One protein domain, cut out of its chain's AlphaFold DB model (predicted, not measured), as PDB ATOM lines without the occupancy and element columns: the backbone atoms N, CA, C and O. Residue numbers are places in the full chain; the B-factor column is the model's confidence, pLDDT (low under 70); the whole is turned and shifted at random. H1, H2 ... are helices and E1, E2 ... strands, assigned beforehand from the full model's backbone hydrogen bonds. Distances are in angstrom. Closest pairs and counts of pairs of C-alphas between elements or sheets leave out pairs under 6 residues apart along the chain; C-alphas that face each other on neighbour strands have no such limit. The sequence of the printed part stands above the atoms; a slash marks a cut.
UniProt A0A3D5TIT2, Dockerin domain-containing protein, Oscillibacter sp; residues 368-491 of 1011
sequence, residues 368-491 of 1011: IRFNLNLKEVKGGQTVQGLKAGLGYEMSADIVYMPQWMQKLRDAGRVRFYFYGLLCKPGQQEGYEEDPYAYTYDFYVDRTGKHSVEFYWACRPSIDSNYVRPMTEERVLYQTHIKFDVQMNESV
ATOM      1  N   ILE A 368       1.283  48.396   6.112       92.19
ATOM      2  CA  ILE A 368       1.388  46.939   6.150       92.19
ATOM      3  C   ILE A 368       1.415  46.484   7.607       92.19
ATOM      4  O   ILE A 368       2.213  46.983   8.403       92.19
ATOM      5  N   ARG A 369       0.553  45.527   7.947       93.88
ATOM      6  CA  ARG A 369       0.631  44.745   9.180       93.88
ATOM      7  C   ARG A 369       1.318  43.428   8.854       93.88
ATOM      8  O   ARG A 369       0.896  42.726   7.946       93.88
ATOM      9  N   PHE A 370       2.344  43.089   9.617       93.44
ATOM     10  CA  PHE A 370       3.046  41.818   9.499       93.44
ATOM     11  C   PHE A 370       2.547  40.850  10.570       93.44
ATOM     12  O   PHE A 370       2.452  41.235  11.737       93.44
ATOM     13  N   ASN A 371       2.264  39.604  10.190       92.94
ATOM     14  CA  ASN A 371       1.847  38.552  11.111       92.94
ATOM     15  C   ASN A 371       2.782  37.339  11.028       92.94
ATOM     16  O   ASN A 371       3.242  36.974   9.946       92.94
ATOM     17  N   LEU A 372       3.007  36.696  12.173       93.25
ATOM     18  CA  LEU A 372       3.653  35.390  12.307       93.25
ATOM     19  C   LEU A 372       2.761  34.509  13.183       93.25
ATOM     20  O   LEU A 372       2.369  34.906  14.281       93.25
ATOM     21  N   ASN A 373       2.459  33.305  12.707       91.88
ATOM     22  CA  ASN A 373       1.581  32.341  13.361       91.88
ATOM     23  C   ASN A 373       0.212  32.951  13.734       91.88
ATOM     24  O   ASN A 373      -0.226  32.876  14.885       91.88
ATOM     25  N   LEU A 374      -0.437  33.593  12.754       89.00
ATOM     26  CA  LEU A 374      -1.753  34.238  12.857       89.00
ATOM     27  C   LEU A 374      -1.833  35.384  13.889       89.00
ATOM     28  O   LEU A 374      -2.925  35.754  14.329       89.00
ATOM     29  N   LYS A 375      -0.691  35.952  14.297       92.25
ATOM     30  CA  LYS A 375      -0.603  37.061  15.260       92.25
ATOM     31  C   LYS A 375       0.258  38.191  14.717       92.25
ATOM     32  O   LYS A 375       1.331  37.944  14.177       92.25
ATOM     33  N   GLU A 376      -0.194  39.426  14.917       95.25
ATOM     34  CA  GLU A 376       0.559  40.623  14.538       95.25
ATOM     35  C   GLU A 376       1.901  40.700  15.289       95.25
ATOM     36  O   GLU A 376       1.960  40.498  16.506       95.25
ATOM     37  N   VAL A 377       2.967  41.034  14.559       95.44
ATOM     38  CA  VAL A 377       4.321  41.240  15.084       95.44
ATOM     39  C   VAL A 377       4.745  42.692  14.875       95.44
ATOM     40  O   VAL A 377       4.449  43.309  13.849       95.44
ATOM     41  N   LYS A 378       5.443  43.260  15.859       94.56
ATOM     42  CA  LYS A 378       5.995  44.621  15.828       94.56
ATOM     43  C   LYS A 378       7.524  44.596  15.783       94.56
ATOM     44  O   LYS A 378       8.159  43.657  16.258       94.56
ATOM     45  N   GLY A 379       8.122  45.661  15.250       93.25
ATOM     46  CA  GLY A 379       9.575  45.842  15.284       93.25
ATOM     47  C   GLY A 379      10.121  45.843  16.719       93.25
ATOM     48  O   GLY A 379       9.512  46.431  17.611       93.25
ATOM     49  N   GLY A 380      11.244  45.162  16.946       91.94
ATOM     50  CA  GLY A 380      11.886  44.999  18.257       91.94
ATOM     51  C   GLY A 380      11.207  44.000  19.206       91.94
ATOM     52  O   GLY A 380      11.701  43.778  20.309       91.94
ATOM     53  N   GLN A 381      10.090  43.381  18.811       95.69
ATOM     54  CA  GLN A 381       9.409  42.368  19.618       95.69
ATOM     55  C   GLN A 381      10.233  41.073  19.700       95.69
ATOM     56  O   GLN A 381      10.894  40.688  18.742       95.69
ATOM     57  N   THR A 382      10.146  40.352  20.823       96.00
ATOM     58  CA  THR A 382      10.534  38.933  20.890       96.00
ATOM     59  C   THR A 382       9.274  38.069  20.910       96.00
ATOM     60  O   THR A 382       8.479  38.146  21.847       96.00
ATOM     61  N   VAL A 383       9.073  37.259  19.873       95.81
ATOM     62  CA  VAL A 383       7.959  36.309  19.752       95.81
ATOM     63  C   VAL A 383       8.325  35.013  20.477       95.81
ATOM     64  O   VAL A 383       9.389  34.444  20.241       95.81
ATOM     65  N   GLN A 384       7.449  34.544  21.367       93.88
ATOM     66  CA  GLN A 384       7.636  33.323  22.163       93.88
ATOM     67  C   GLN A 384       6.548  32.281  21.859       93.88
ATOM     68  O   GLN A 384       5.525  32.593  21.250       93.88
ATOM     69  N   GLY A 385       6.755  31.042  22.317       90.44
ATOM     70  CA  GLY A 385       5.801  29.937  22.141       90.44
ATOM     71  C   GLY A 385       5.879  29.241  20.777       90.44
ATOM     72  O   GLY A 385       5.028  28.410  20.467       90.44
ATOM     73  N   LEU A 386       6.894  29.568  19.974       94.00
ATOM     74  CA  LEU A 386       7.261  28.820  18.774       94.00
ATOM     75  C   LEU A 386       8.234  27.691  19.152       94.00
ATOM     76  O   LEU A 386       8.997  27.815  20.114       94.00
ATOM     77  N   LYS A 387       8.206  26.594  18.395       94.38
ATOM     78  CA  LYS A 387       9.067  25.421  18.570       94.38
ATOM     79  C   LYS A 387       9.926  25.231  17.329       94.38
ATOM     80  O   LYS A 387       9.446  25.406  16.211       94.38
ATOM     81  N   ALA A 388      11.173  24.834  17.537       92.75
ATOM     82  CA  ALA A 388      12.080  24.511  16.451       92.75
ATOM     83  C   ALA A 388      11.631  23.243  15.702       92.75
ATOM     84  O   ALA A 388      11.092  22.320  16.319       92.75
ATOM     85  N   GLY A 389      11.849  23.198  14.386       90.94
ATOM     86  CA  GLY A 389      11.435  22.093  13.510       90.94
ATOM     87  C   GLY A 389       9.961  22.118  13.073       90.94
ATOM     88  O   GLY A 389       9.492  21.163  12.453       90.94
ATOM     89  N   LEU A 390       9.215  23.191  13.371       93.25
ATOM     90  CA  LEU A 390       7.861  23.429  12.854       93.25
ATOM     91  C   LEU A 390       7.802  24.704  12.005       93.25
ATOM     92  O   LEU A 390       8.409  25.721  12.340       93.25
ATOM     93  N   GLY A 391       7.023  24.638  10.926       92.56
ATOM     94  CA  GLY A 391       6.706  25.753  10.043       92.56
ATOM     95  C   GLY A 391       5.440  26.485  10.461       92.56
ATOM     96  O   GLY A 391       4.411  25.880  10.758       92.56
ATOM     97  N   TYR A 392       5.521  27.809  10.442       92.81
ATOM     98  CA  TYR A 392       4.491  28.730  10.892       92.81
ATOM     99  C   TYR A 392       3.911  29.533   9.733       92.81
ATOM    100  O   TYR A 392       4.563  29.764   8.713       92.81
ATOM    101  N   GLU A 393       2.663  29.965   9.893       91.38
ATOM    102  CA  GLU A 393       2.058  30.951   9.003       91.38
ATOM    103  C   GLU A 393       2.811  32.283   9.067       91.38
ATOM    104  O   GLU A 393       3.293  32.683  10.124       91.38
ATOM    105  N   MET A 394       2.937  32.945   7.921       90.56
ATOM    106  CA  MET A 394       3.450  34.302   7.812       90.56
ATOM    107  C   MET A 394       2.598  35.068   6.799       90.56
ATOM    108  O   MET A 394       2.261  34.529   5.741       90.56
ATOM    109  N   SER A 395       2.275  36.325   7.093       88.50
ATOM    110  CA  SER A 395       1.505  37.179   6.184       88.50
ATOM    111  C   SER A 395       1.830  38.662   6.340       88.50
ATOM    112  O   SER A 395       2.363  39.119   7.355       88.50
ATOM    113  N   ALA A 396       1.482  39.418   5.300       90.06
ATOM    114  CA  ALA A 396       1.520  40.871   5.274       90.06
ATOM    115  C   ALA A 396       0.149  41.415   4.841       90.06
ATOM    116  O   ALA A 396      -0.161  41.496   3.648       90.06
ATOM    117  N   ASP A 397      -0.666  41.789   5.825       88.88
ATOM    118  CA  ASP A 397      -1.972  42.404   5.617       88.88
ATOM    119  C   ASP A 397      -1.801  43.853   5.160       88.88
ATOM    120  O   ASP A 397      -1.160  44.677   5.819       88.88
ATOM    121  N   ILE A 398      -2.441  44.202   4.048       89.81
ATOM    122  CA  ILE A 398      -2.464  45.571   3.538       89.81
ATOM    123  C   ILE A 398      -3.591  46.328   4.254       89.81
ATOM    124  O   ILE A 398      -4.745  46.295   3.832       89.81
ATOM    125  N   VAL A 399      -3.253  47.010   5.352       91.94
ATOM    126  CA  VAL A 399      -4.192  47.795   6.178       91.94
ATOM    127  C   VAL A 399      -4.685  49.037   5.429       91.94
ATOM    128  O   VAL A 399      -5.846  49.423   5.546       91.94
ATOM    129  N   TYR A 400      -3.810  49.649   4.628       91.56
ATOM    130  CA  TYR A 400      -4.147  50.768   3.749       91.56
ATOM    131  C   TYR A 400      -3.412  50.632   2.414       91.56
ATOM    132  O   TYR A 400      -2.184  50.535   2.387       91.56
ATOM    133  N   MET A 401      -4.166  50.670   1.312       91.06
ATOM    134  CA  MET A 401      -3.640  50.703  -0.053       91.06
ATOM    135  C   MET A 401      -3.919  52.075  -0.693       91.06
ATOM    136  O   MET A 401      -5.084  52.425  -0.907       91.06
ATOM    137  N   PRO A 402      -2.886  52.867  -1.028       91.75
ATOM    138  CA  PRO A 402      -3.056  54.145  -1.706       91.75
ATOM    139  C   PRO A 402      -3.670  53.978  -3.101       91.75
ATOM    140  O   PRO A 402      -3.240  53.137  -3.890       91.75
ATOM    141  N   GLN A 403      -4.620  54.850  -3.457       91.31
ATOM    142  CA  GLN A 403      -5.321  54.801  -4.754       91.31
ATOM    143  C   GLN A 403      -4.373  54.829  -5.967       91.31
ATOM    144  O   GLN A 403      -4.672  54.223  -6.992       91.31
ATOM    145  N   TRP A 404      -3.243  55.534  -5.870       89.25
ATOM    146  CA  TRP A 404      -2.252  55.617  -6.948       89.25
ATOM    147  C   TRP A 404      -1.524  54.276  -7.161       89.25
ATOM    148  O   TRP A 404      -1.323  53.864  -8.300       89.25
ATOM    149  N   MET A 405      -1.205  53.559  -6.079       90.25
ATOM    150  CA  MET A 405      -0.537  52.257  -6.131       90.25
ATOM    151  C   MET A 405      -1.513  51.152  -6.562       90.25
ATOM    152  O   MET A 405      -1.148  50.306  -7.374       90.25
ATOM    153  N   GLN A 406      -2.774  51.217  -6.116       89.94
ATOM    154  CA  GLN A 406      -3.841  50.335  -6.604       89.94
ATOM    155  C   GLN A 406      -4.027  50.469  -8.124       89.94
ATOM    156  O   GLN A 406      -4.014  49.466  -8.826       89.94
ATOM    157  N   LYS A 407      -4.091  51.699  -8.657       91.12
ATOM    158  CA  LYS A 407      -4.186  51.936 -10.112       91.12
ATOM    159  C   LYS A 407      -3.017  51.332 -10.894       91.12
ATOM    160  O   LYS A 407      -3.237  50.788 -11.969       91.12
ATOM    161  N   LEU A 408      -1.790  51.412 -10.371       90.06
ATOM    162  CA  LEU A 408      -0.627  50.776 -11.002       90.06
ATOM    163  C   LEU A 408      -0.720  49.244 -10.969       90.06
ATOM    164  O   LEU A 408      -0.335  48.597 -11.940       90.06
ATOM    165  N   ARG A 409      -1.243  48.660  -9.881       87.94
ATOM    166  CA  ARG A 409      -1.469  47.212  -9.758       87.94
ATOM    167  C   ARG A 409      -2.533  46.733 -10.746       87.94
ATOM    168  O   ARG A 409      -2.307  45.759 -11.452       87.94
ATOM    169  N   ASP A 410      -3.660  47.434 -10.819       86.88
ATOM    170  CA  ASP A 410      -4.791  47.079 -11.684       86.88
ATOM    171  C   ASP A 410      -4.460  47.281 -13.172       86.88
ATOM    172  O   ASP A 410      -4.923  46.527 -14.020       86.88
ATOM    173  N   ALA A 411      -3.580  48.238 -13.490       86.31
ATOM    174  CA  ALA A 411      -2.972  48.393 -14.812       86.31
ATOM    175  C   ALA A 411      -1.851  47.370 -15.107       86.31
ATOM    176  O   ALA A 411      -1.166  47.490 -16.120       86.31
ATOM    177  N   GLY A 412      -1.602  46.404 -14.215       86.38
ATOM    178  CA  GLY A 412      -0.577  45.374 -14.381       86.38
ATOM    179  C   GLY A 412       0.868  45.882 -14.335       86.38
ATOM    180  O   GLY A 412       1.773  45.119 -14.666       86.38
ATOM    181  N   ARG A 413       1.119  47.131 -13.918       86.62
ATOM    182  CA  ARG A 413       2.459  47.751 -13.901       86.62
ATOM    183  C   ARG A 413       3.293  47.390 -12.676       86.62
ATOM    184  O   ARG A 413       4.516  47.397 -12.764       86.62
ATOM    185  N   VAL A 414       2.660  47.066 -11.546       86.81
ATOM    186  CA  VAL A 414       3.368  46.676 -10.313       86.81
ATOM    187  C   VAL A 414       2.840  45.380  -9.711       86.81
ATOM    188  O   VAL A 414       1.659  45.049  -9.821       86.81
ATOM    189  N   ARG A 415       3.732  44.680  -9.009       84.69
ATOM    190  CA  ARG A 415       3.466  43.473  -8.223       84.69
ATOM    191  C   ARG A 415       3.903  43.685  -6.776       84.69
ATOM    192  O   ARG A 415       4.869  44.403  -6.506       84.69
ATOM    193  N   PHE A 416       3.191  43.042  -5.856       85.94
ATOM    194  CA  PHE A 416       3.494  43.064  -4.426       85.94
ATOM    195  C   PHE A 416       4.121  41.737  -4.010       85.94
ATOM    196  O   PHE A 416       3.667  40.679  -4.443       85.94
ATOM    197  N   TYR A 417       5.136  41.808  -3.158       83.75
ATOM    198  CA  TYR A 417       5.868  40.659  -2.645       83.75
ATOM    199  C   TYR A 417       5.974  40.752  -1.131       83.75
ATOM    200  O   TYR A 417       6.245  41.822  -0.588       83.75
ATOM    201  N   PHE A 418       5.822  39.608  -0.479       87.12
ATOM    202  CA  PHE A 418       6.089  39.413   0.936       87.12
ATOM    203  C   PHE A 418       7.099  38.270   1.090       87.12
ATOM    204  O   PHE A 418       7.034  37.291   0.341       87.12
ATOM    205  N   TYR A 419       8.067  38.428   1.993       87.56
ATOM    206  CA  TYR A 419       9.041  37.391   2.342       87.56
ATOM    207  C   TYR A 419       9.664  37.645   3.720       87.56
ATOM    208  O   TYR A 419       9.763  38.789   4.168       87.56
ATOM    209  N   GLY A 420      10.111  36.573   4.374       89.75
ATOM    210  CA  GLY A 420      10.900  36.618   5.603       89.75
ATOM    211  C   GLY A 420      12.349  36.186   5.383       89.75
ATOM    212  O   GLY A 420      12.631  35.323   4.553       89.75
ATOM    213  N   LEU A 421      13.264  36.772   6.149       89.25
ATOM    214  CA  LEU A 421      14.692  36.463   6.166       89.25
ATOM    215  C   LEU A 421      15.147  36.143   7.595       89.25
ATOM    216  O   LEU A 421      14.735  36.809   8.544       89.25
ATOM    217  N   LEU A 422      16.011  35.136   7.738       89.81
ATOM    218  CA  LEU A 422      16.606  34.706   9.007       89.81
ATOM    219  C   LEU A 422      18.067  35.174   9.064       89.81
ATOM    220  O   LEU A 422      18.869  34.800   8.207       89.81
ATOM    221  N   CYS A 423      18.410  36.026  10.033       87.06
ATOM    222  CA  CYS A 423      19.764  36.562  10.201       87.06
ATOM    223  C   CYS A 423      20.742  35.483  10.693       87.06
ATOM    224  O   CYS A 423      20.400  34.720  11.594       87.06
ATOM    225  N   LYS A 424      21.979  35.481  10.175       83.38
ATOM    226  CA  LYS A 424      23.018  34.513  10.578       83.38
ATOM    227  C   LYS A 424      23.321  34.569  12.087       83.38
ATOM    228  O   LYS A 424      23.433  35.668  12.641       83.38
ATOM    229  N   PRO A 425      23.554  33.429  12.768       72.38
ATOM    230  CA  PRO A 425      23.807  33.427  14.205       72.38
ATOM    231  C   PRO A 425      25.167  34.059  14.514       72.38
ATOM    232  O   PRO A 425      26.189  33.655  13.963       72.38
ATOM    233  N   GLY A 426      25.192  35.044  15.413       65.00
ATOM    234  CA  GLY A 426      26.433  35.666  15.887       65.00
ATOM    235  C   GLY A 426      27.172  36.552  14.870       65.00
ATOM    236  O   GLY A 426      28.272  37.004  15.179       65.00
ATOM    237  N   GLN A 427      26.597  36.830  13.695       62.34
ATOM    238  CA  GLN A 427      27.143  37.786  12.723       62.34
ATOM    239  C   GLN A 427      26.300  39.069  12.688       62.34
ATOM    240  O   GLN A 427      25.101  39.047  12.954       62.34
ATOM    241  N   GLN A 428      26.938  40.202  12.380       55.00
ATOM    242  CA  GLN A 428      26.254  41.498  12.262       55.00
ATOM    243  C   GLN A 428      25.547  41.680  10.907       55.00
ATOM    244  O   GLN A 428      24.602  42.461  10.826       55.00
ATOM    245  N   GLU A 429      25.968  40.948   9.871       62.97
ATOM    246  CA  GLU A 429      25.426  41.026   8.510       62.97
ATOM    247  C   GLU A 429      25.238  39.627   7.896       62.97
ATOM    248  O   GLU A 429      25.991  38.695   8.185       62.97
ATOM    249  N   GLY A 430      24.250  39.503   7.004       67.56
ATOM    250  CA  GLY A 430      23.969  38.298   6.219       67.56
ATOM    251  C   GLY A 430      22.839  37.411   6.757       67.56
ATOM    252  O   GLY A 430      22.527  37.393   7.951       67.56
ATOM    253  N   TYR A 431      22.246  36.636   5.847       80.25
ATOM    254  CA  TYR A 431      21.108  35.745   6.105       80.25
ATOM    255  C   TYR A 431      21.485  34.278   5.868       80.25
ATOM    256  O   TYR A 431      22.397  33.991   5.092       80.25
ATOM    257  N   GLU A 432      20.840  33.348   6.569       73.94
ATOM    258  CA  GLU A 432      21.291  31.945   6.630       73.94
ATOM    259  C   GLU A 432      21.168  31.183   5.310       73.94
ATOM    260  O   GLU A 432      22.052  30.390   4.996       73.94
ATOM    261  N   GLU A 433      20.124  31.459   4.530       61.03
ATOM    262  CA  GLU A 433      19.833  30.757   3.276       61.03
ATOM    263  C   GLU A 433      20.031  31.631   2.022       61.03
ATOM    264  O   GLU A 433      19.491  31.300   0.976       61.03
ATOM    265  N   ASP A 434      20.792  32.732   2.090       56.81
ATOM    266  CA  ASP A 434      21.053  33.646   0.953       56.81
ATOM    267  C   ASP A 434      21.384  32.874  -0.356       56.81
ATOM    268  O   ASP A 434      22.378  32.137  -0.376       56.81
ATOM    269  N   PRO A 435      20.567  32.970  -1.437       56.16
ATOM    270  CA  PRO A 435      19.535  33.986  -1.724       56.16
ATOM    271  C   PRO A 435      18.073  33.578  -1.432       56.16
ATOM    272  O   PRO A 435      17.140  34.325  -1.754       56.16
ATOM    273  N   TYR A 436      17.838  32.389  -0.884       65.12
ATOM    274  CA  TYR A 436      16.510  31.898  -0.534       65.12
ATOM    275  C   TYR A 436      15.936  32.668   0.661       65.12
ATOM    276  O   TYR A 436      16.619  33.017   1.622       65.12
ATOM    277  N   ALA A 437      14.641  32.961   0.575       78.94
ATOM    278  CA  ALA A 437      13.893  33.645   1.617       78.94
ATOM    279  C   ALA A 437      12.530  32.981   1.762       78.94
ATOM    280  O   ALA A 437      11.893  32.654   0.753       78.94
ATOM    281  N   TYR A 438      12.073  32.853   3.000       84.44
ATOM    282  CA  TYR A 438      10.790  32.266   3.358       84.44
ATOM    283  C   TYR A 438       9.638  33.023   2.674       84.44
ATOM    284  O   TYR A 438       9.508  34.236   2.842       84.44
ATOM    285  N   THR A 439       8.818  32.327   1.878       81.00
ATOM    286  CA  THR A 439       7.692  32.922   1.117       81.00
ATOM    287  C   THR A 439       6.320  32.381   1.463       81.00
ATOM    288  O   THR A 439       5.329  33.046   1.175       81.00
ATOM    289  N   TYR A 440       6.250  31.176   2.023       78.25
ATOM    290  CA  TYR A 440       4.988  30.481   2.271       78.25
ATOM    291  C   TYR A 440       4.819  30.133   3.749       78.25
ATOM    292  O   TYR A 440       3.726  30.293   4.299       78.25
ATOM    293  N   ASP A 441       5.898  29.704   4.403       84.81
ATOM    294  CA  ASP A 441       5.980  29.420   5.827       84.81
ATOM    295  C   ASP A 441       7.331  29.849   6.419       84.81
ATOM    296  O   ASP A 441       8.324  29.962   5.707       84.81
ATOM    297  N   PHE A 442       7.352  30.127   7.724       90.50
ATOM    298  CA  PHE A 442       8.564  30.453   8.482       90.50
ATOM    299  C   PHE A 442       8.928  29.302   9.421       90.50
ATOM    300  O   PHE A 442       8.078  28.892  10.209       90.50
ATOM    301  N   TYR A 443      10.172  28.825   9.412       91.69
ATOM    302  CA  TYR A 443      10.663  27.839  10.381       91.69
ATOM    303  C   TYR A 443      12.105  28.133  10.802       91.69
ATOM    304  O   TYR A 443      12.820  28.877  10.136       91.69
ATOM    305  N   VAL A 444      12.524  27.536  11.919       90.94
ATOM    306  CA  VAL A 444      13.933  27.432  12.327       90.94
ATOM    307  C   VAL A 444      14.125  26.049  12.948       90.94
ATOM    308  O   VAL A 444      13.341  25.650  13.807       90.94
ATOM    309  N   ASP A 445      15.161  25.311  12.554       89.81
ATOM    310  CA  ASP A 445      15.336  23.899  12.955       89.81
ATOM    311  C   ASP A 445      16.113  23.699  14.267       89.81
ATOM    312  O   ASP A 445      16.401  22.575  14.679       89.81
ATOM    313  N   ARG A 446      16.440  24.791  14.963       90.69
ATOM    314  CA  ARG A 446      17.238  24.787  16.195       90.69
ATOM    315  C   ARG A 446      16.676  25.730  17.256       90.69
ATOM    316  O   ARG A 446      16.104  26.777  16.952       90.69
ATOM    317  N   THR A 447      16.873  25.367  18.518       92.69
ATOM    318  CA  THR A 447      16.480  26.185  19.669       92.69
ATOM    319  C   THR A 447      17.361  27.431  19.816       92.69
ATOM    320  O   THR A 447      18.389  27.578  19.149       92.69
ATOM    321  N   GLY A 448      16.938  28.354  20.680       92.38
ATOM    322  CA  GLY A 448      17.626  29.610  20.965       92.38
ATOM    323  C   GLY A 448      16.844  30.845  20.520       92.38
ATOM    324  O   GLY A 448      15.650  30.779  20.215       92.38
ATOM    325  N   LYS A 449      17.541  31.984  20.525       92.75
ATOM    326  CA  LYS A 449      17.033  33.278  20.069       92.75
ATOM    327  C   LYS A 449      17.569  33.561  18.667       92.75
ATOM    328  O   LYS A 449      18.785  33.605  18.495       92.75
ATOM    329  N   HIS A 450      16.686  33.793  17.699       91.75
ATOM    330  CA  HIS A 450      17.063  34.072  16.307       91.75
ATOM    331  C   HIS A 450      16.438  35.387  15.844       91.75
ATOM    332  O   HIS A 450      15.290  35.665  16.189       91.75
ATOM    333  N   SER A 451      17.178  36.193  15.081       91.69
ATOM    334  CA  SER A 451      16.680  37.478  14.571       91.69
ATOM    335  C   SER A 451      16.106  37.312  13.165       91.69
ATOM    336  O   SER A 451      16.661  36.582  12.341       91.69
ATOM    337  N   VAL A 452      14.972  37.959  12.912       91.69
ATOM    338  CA  VAL A 452      14.121  37.755  11.739       91.69
ATOM    339  C   VAL A 452      13.717  39.106  11.165       91.69
ATOM    340  O   VAL A 452      13.364  40.033  11.899       91.69
ATOM    341  N   GLU A 453      13.731  39.215   9.841       92.50
ATOM    342  CA  GLU A 453      13.286  40.406   9.122       92.50
ATOM    343  C   GLU A 453      12.176  40.044   8.134       92.50
ATOM    344  O   GLU A 453      12.352  39.192   7.264       92.50
ATOM    345  N   PHE A 454      11.015  40.683   8.270       92.62
ATOM    346  CA  PHE A 454       9.878  40.515   7.362       92.62
ATOM    347  C   PHE A 454       9.771  41.731   6.450       92.62
ATOM    348  O   PHE A 454       9.686  42.857   6.937       92.62
ATOM    349  N   TYR A 455       9.749  41.496   5.139       90.75
ATOM    350  CA  TYR A 455       9.753  42.515   4.093       90.75
ATOM    351  C   TYR A 455       8.456  42.492   3.288       90.75
ATOM    352  O   TYR A 455       8.020  41.436   2.829       90.75
ATOM    353  N   TRP A 456       7.897  43.672   3.024       91.12
ATOM    354  CA  TRP A 456       6.873  43.887   2.004       91.12
ATOM    355  C   TRP A 456       7.389  44.871   0.958       91.12
ATOM    356  O   TRP A 456       7.837  45.967   1.299       91.12
ATOM    357  N   ALA A 457       7.318  44.494  -0.317       88.12
ATOM    358  CA  ALA A 457       7.851  45.277  -1.424       88.12
ATOM    359  C   ALA A 457       6.846  45.412  -2.574       88.12
ATOM    360  O   ALA A 457       6.237  44.438  -3.017       88.12
ATOM    361  N   CYS A 458       6.730  46.628  -3.097       87.81
ATOM    362  CA  CYS A 458       6.046  46.962  -4.336       87.81
ATOM    363  C   CYS A 458       7.102  47.254  -5.408       87.81
ATOM    364  O   CYS A 458       7.893  48.192  -5.273       87.81
ATOM    365  N   ARG A 459       7.122  46.448  -6.472       82.00
ATOM    366  CA  ARG A 459       8.084  46.551  -7.581       82.00
ATOM    367  C   ARG A 459       7.387  46.484  -8.942       82.00
ATOM    368  O   ARG A 459       6.264  45.980  -9.012       82.00
ATOM    369  N   PRO A 460       8.050  46.932 -10.019       80.00
ATOM    370  CA  PRO A 460       7.601  46.702 -11.385       80.00
ATOM    371  C   PRO A 460       7.235  45.243 -11.692       80.00
ATOM    372  O   PRO A 460       7.820  44.291 -11.156       80.00
ATOM    373  N   SER A 461       6.273  45.057 -12.592       72.06
ATOM    374  CA  SER A 461       5.851  43.728 -13.051       72.06
ATOM    375  C   SER A 461       6.893  43.015 -13.916       72.06
ATOM    376  O   SER A 461       6.892  41.786 -13.935       72.06
ATOM    377  N   ILE A 462       7.755  43.773 -14.603       63.41
ATOM    378  CA  ILE A 462       8.646  43.296 -15.677       63.41
ATOM    379  C   ILE A 462      10.012  42.804 -15.142       63.41
ATOM    380  O   ILE A 462      10.674  42.003 -15.787       63.41
ATOM    381  N   ASP A 463      10.426  43.211 -13.935       57.47
ATOM    382  CA  ASP A 463      11.735  42.846 -13.356       57.47
ATOM    383  C   ASP A 463      11.907  41.316 -13.198       57.47
ATOM    384  O   ASP A 463      11.151  40.644 -12.482       57.47
ATOM    385  N   SER A 464      12.912  40.745 -13.858       54.94
ATOM    386  CA  SER A 464      13.179  39.301 -13.843       54.94
ATOM    387  C   SER A 464      14.044  38.844 -12.661       54.94
ATOM    388  O   SER A 464      14.113  37.651 -12.364       54.94
ATOM    389  N   ASN A 465      14.694  39.771 -11.953       54.25
ATOM    390  CA  ASN A 465      15.768  39.466 -11.018       54.25
ATOM    391  C   ASN A 465      15.259  39.274  -9.581       54.25
ATOM    392  O   ASN A 465      14.968  40.223  -8.853       54.25
ATOM    393  N   TYR A 466      15.216  38.018  -9.140       58.66
ATOM    394  CA  TYR A 466      14.700  37.609  -7.831       58.66
ATOM    395  C   TYR A 466      15.809  37.522  -6.764       58.66
ATOM    396  O   TYR A 466      16.069  36.460  -6.208       58.66
ATOM    397  N   VAL A 467      16.484  38.643  -6.485       62.97
ATOM    398  CA  VAL A 467      17.478  38.747  -5.394       62.97
ATOM    399  C   VAL A 467      16.825  39.370  -4.158       62.97
ATOM    400  O   VAL A 467      16.043  40.318  -4.281       62.97
ATOM    401  N   ARG A 468      17.124  38.830  -2.971       70.69
ATOM    402  CA  ARG A 468      16.556  39.260  -1.686       70.69
ATOM    403  C   ARG A 468      17.655  39.490  -0.637       70.69
ATOM    404  O   ARG A 468      18.585  38.694  -0.604       70.69
ATOM    405  N   PRO A 469      17.537  40.510   0.234       69.00
ATOM    406  CA  PRO A 469      16.508  41.551   0.234       69.00
ATOM    407  C   PRO A 469      16.566  42.410  -1.038       69.00
ATOM    408  O   PRO A 469      17.616  42.582  -1.656       69.00
ATOM    409  N   MET A 470      15.408  42.906  -1.470       75.31
ATOM    410  CA  MET A 470      15.319  43.731  -2.676       75.31
ATOM    411  C   MET A 470      16.041  45.067  -2.449       75.31
ATOM    412  O   MET A 470      15.930  45.679  -1.385       75.31
ATOM    413  N   THR A 471      16.791  45.538  -3.447       75.81
ATOM    414  CA  THR A 471      17.498  46.820  -3.338       75.81
ATOM    415  C   THR A 471      16.534  47.990  -3.518       75.81
ATOM    416  O   THR A 471      15.647  47.951  -4.374       75.81
ATOM    417  N   GLU A 472      16.738  49.075  -2.760       75.56
ATOM    418  CA  GLU A 472      15.868  50.260  -2.827       75.56
ATOM    419  C   GLU A 472      15.743  50.838  -4.242       75.56
ATOM    420  O   GLU A 472      14.683  51.345  -4.603       75.56
ATOM    421  N   GLU A 473      16.789  50.751  -5.072       70.88
ATOM    422  CA  GLU A 473      16.736  51.220  -6.462       70.88
ATOM    423  C   GLU A 473      15.714  50.448  -7.321       70.88
ATOM    424  O   GLU A 473      15.148  51.032  -8.247       70.88
ATOM    425  N   ARG A 474      15.472  49.155  -7.049       71.25
ATOM    426  CA  ARG A 474      14.605  48.274  -7.862       71.25
ATOM    427  C   ARG A 474      13.140  48.257  -7.421       71.25
ATOM    428  O   ARG A 474      12.275  47.831  -8.180       71.25
ATOM    429  N   VAL A 475      12.844  48.745  -6.219       81.06
ATOM    430  CA  VAL A 475      11.476  48.834  -5.693       81.06
ATOM    431  C   VAL A 475      10.911  50.247  -5.833       81.06
ATOM    432  O   VAL A 475      11.605  51.246  -5.634       81.06
ATOM    433  N   LEU A 476       9.615  50.326  -6.129       86.38
ATOM    434  CA  LEU A 476       8.828  51.559  -6.068       86.38
ATOM    435  C   LEU A 476       8.577  51.958  -4.605       86.38
ATOM    436  O   LEU A 476       8.612  53.138  -4.263       86.38
ATOM    437  N   TYR A 477       8.368  50.967  -3.736       88.44
ATOM    438  CA  TYR A 477       8.333  51.122  -2.283       88.44
ATOM    439  C   TYR A 477       8.682  49.799  -1.601       88.44
ATOM    440  O   TYR A 477       8.282  48.738  -2.080       88.44
ATOM    441  N   GLN A 478       9.347  49.859  -0.449       89.00
ATOM    442  CA  GLN A 478       9.453  48.726   0.465       89.00
ATOM    443  C   GLN A 478       9.322  49.176   1.916       89.00
ATOM    444  O   GLN A 478       9.638  50.313   2.260       89.00
ATOM    445  N   THR A 479       8.882  48.256   2.764       91.25
ATOM    446  CA  THR A 479       8.882  48.401   4.219       91.25
ATOM    447  C   THR A 479       9.232  47.064   4.854       91.25
ATOM    448  O   THR A 479       8.971  46.010   4.270       91.25
ATOM    449  N   HIS A 480       9.850  47.096   6.029       92.50
ATOM    450  CA  HIS A 480      10.224  45.891   6.756       92.50
ATOM    451  C   HIS A 480      10.102  46.093   8.265       92.50
ATOM    452  O   HIS A 480      10.122  47.222   8.759       92.50
ATOM    453  N   ILE A 481       9.999  44.987   8.997       94.69
ATOM    454  CA  ILE A 481      10.181  44.953  10.449       94.69
ATOM    455  C   ILE A 481      11.291  43.968  10.801       94.69
ATOM    456  O   ILE A 481      11.400  42.912  10.183       94.69
ATOM    457  N   LYS A 482      12.076  44.303  11.826       94.06
ATOM    458  CA  LYS A 482      13.039  43.401  12.463       94.06
ATOM    459  C   LYS A 482      12.533  43.009  13.841       94.06
ATOM    460  O   LYS A 482      12.158  43.886  14.618       94.06
ATOM    461  N   PHE A 483      12.515  41.722  14.145       95.00
ATOM    462  CA  PHE A 483      12.062  41.173  15.421       95.00
ATOM    463  C   PHE A 483      12.832  39.887  15.726       95.00
ATOM    464  O   PHE A 483      13.540  39.363  14.873       95.00
ATOM    465  N   ASP A 484      12.695  39.364  16.938       95.06
ATOM    466  CA  ASP A 484      13.344  38.117  17.331       95.06
ATOM    467  C   ASP A 484      12.312  37.013  17.580       95.06
ATOM    468  O   ASP A 484      11.211  37.268  18.072       95.06
ATOM    469  N   VAL A 485      12.682  35.764  17.306       94.56
ATOM    470  CA  VAL A 485      11.929  34.567  17.699       94.56
ATOM    471  C   VAL A 485      12.711  33.799  18.762       94.56
ATOM    472  O   VAL A 485      13.908  33.556  18.617       94.56
ATOM    473  N   GLN A 486      12.034  33.421  19.844       95.19
ATOM    474  CA  GLN A 486      12.592  32.612  20.925       95.19
ATOM    475  C   GLN A 486      11.990  31.207  20.864       95.19
ATOM    476  O   GLN A 486      10.807  31.019  21.157       95.19
ATOM    477  N   MET A 487      12.813  30.220  20.508       94.12
ATOM    478  CA  MET A 487      12.424  28.812  20.419       94.12
ATOM    479  C   MET A 487      13.111  28.012  21.526       94.12
ATOM    480  O   MET A 487      14.288  27.673  21.426       94.12
ATOM    481  N   ASN A 488      12.380  27.730  22.605       93.38
ATOM    482  CA  ASN A 488      12.915  27.000  23.764       93.38
ATOM    483  C   ASN A 488      12.789  25.476  23.623       93.38
ATOM    484  O   ASN A 488      13.553  24.735  24.232       93.38
ATOM    485  N   GLU A 489      11.834  25.017  22.817       93.31
ATOM    486  CA  GLU A 489      11.544  23.605  22.570       93.31
ATOM    487  C   GLU A 489      11.795  23.267  21.097       93.31
ATOM    488  O   GLU A 489      11.686  24.139  20.232       93.31
ATOM    489  N   SER A 490      12.073  21.998  20.804       92.62
ATOM    490  CA  SER A 490      12.130  21.453  19.445       92.62
ATOM    491  C   SER A 490      11.140  20.300  19.278       92.62
ATOM    492  O   SER A 490      10.773  19.629  20.244       92.62
ATOM    493  N   VAL A 491      10.691  20.078  18.045       91.00
ATOM    494  CA  VAL A 491       9.851  18.939  17.661       91.00
ATOM    495  C   VAL A 491      10.639  18.064  16.696       91.00
ATOM    496  O   VAL A 491      11.093  18.530  15.656       91.00
TER     497      VAL A 491
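Overview. This is residues 368 to 491 of the 1011 residues of the protein "Dockerin domain-containing protein" of Oscillibacter sp (UniProt A0A3D5TIT2). A long, curled sheet of four strands, E3, E7, E6 and E5, has a smaller sheet, E2, E1 and E4, over one face, and the two make a sandwich, two sheets face to face. The short helix H1 caps one end of the elongated body, and residues 426 to 436 and 462 to 474 make loops on the side away from the smaller sheet. The printed part has 124 residues with seven named strands and one named helix, in the order E1 E2 E3 E4 H1 E5 E6 E7, and its class is mostly strand. The large sheet, in the order E3 E7 E6 E5, is mixed. The whole is compact, with a radius of gyration of the C-alphas of 15.3 A, and spans 47 by 26 by 22 A.

Along the chain. In the large sheet, E7, residues 477 to 490, runs 37.0 A from (8.333, 51.122, -2.283) to (12.130, 21.453, 19.445) and bends by 65 degrees at residue 487. E6, residues 448 to 460, is 37.9 A long, E5, residues 414 to 422, 26.3 A, and E3, residues 382 to 388, 15.2 A. In the smaller sheet, E4, residues 392 to 400, is 24.7 A long, E1, residues 368 to 372, 13.3 A, and E2, residues 375 to 377, 6.5 A. E1 begins at C-alpha 368, (1.388, 46.939, 6.150). H1, residues 403 to 410, measures 10.4 A.

Arrangement. The large sheet is strongly twisted, and E5, E6 and E7 form a meander, each strand the antiparallel neighbour of the one before. E5 and E6 are a hairpin, with N 417 and O 457 at 2.9 A. E6 and E7 are a hairpin too, with N 452 and O 483 at 2.8 A. E3 is parallel to E7, with N 383 and O 484 at 2.8 A. In the smaller sheet E1 and E4 are antiparallel, with N 371 and O 395 at 2.9 A, while E2 and E1 meet only at a point. Between the sheets, the closest C-alphas of E4 and E5, Ala 396 and Phe 418, are 6.5 A apart. H1 is on the large sheet at a height of 9.8 A, slantwise to the strands, at 40 degrees to E5 on the local plane. In H1 every O i to N i+4 pair is within hydrogen-bond range.

Size, cuts and confidence. The C-alphas of Ala 411 and Glu 489, the two farthest apart, are 47.1 A apart. The printed part has no cut. The links E5 to E6 and E6 to E7 are long. Residues 441 to 442 pair antiparallel with residues 392 to 393 of E4. Low confidence, under 70, falls on residues 426 to 430, 433 to 436, 462 to 467 and 469.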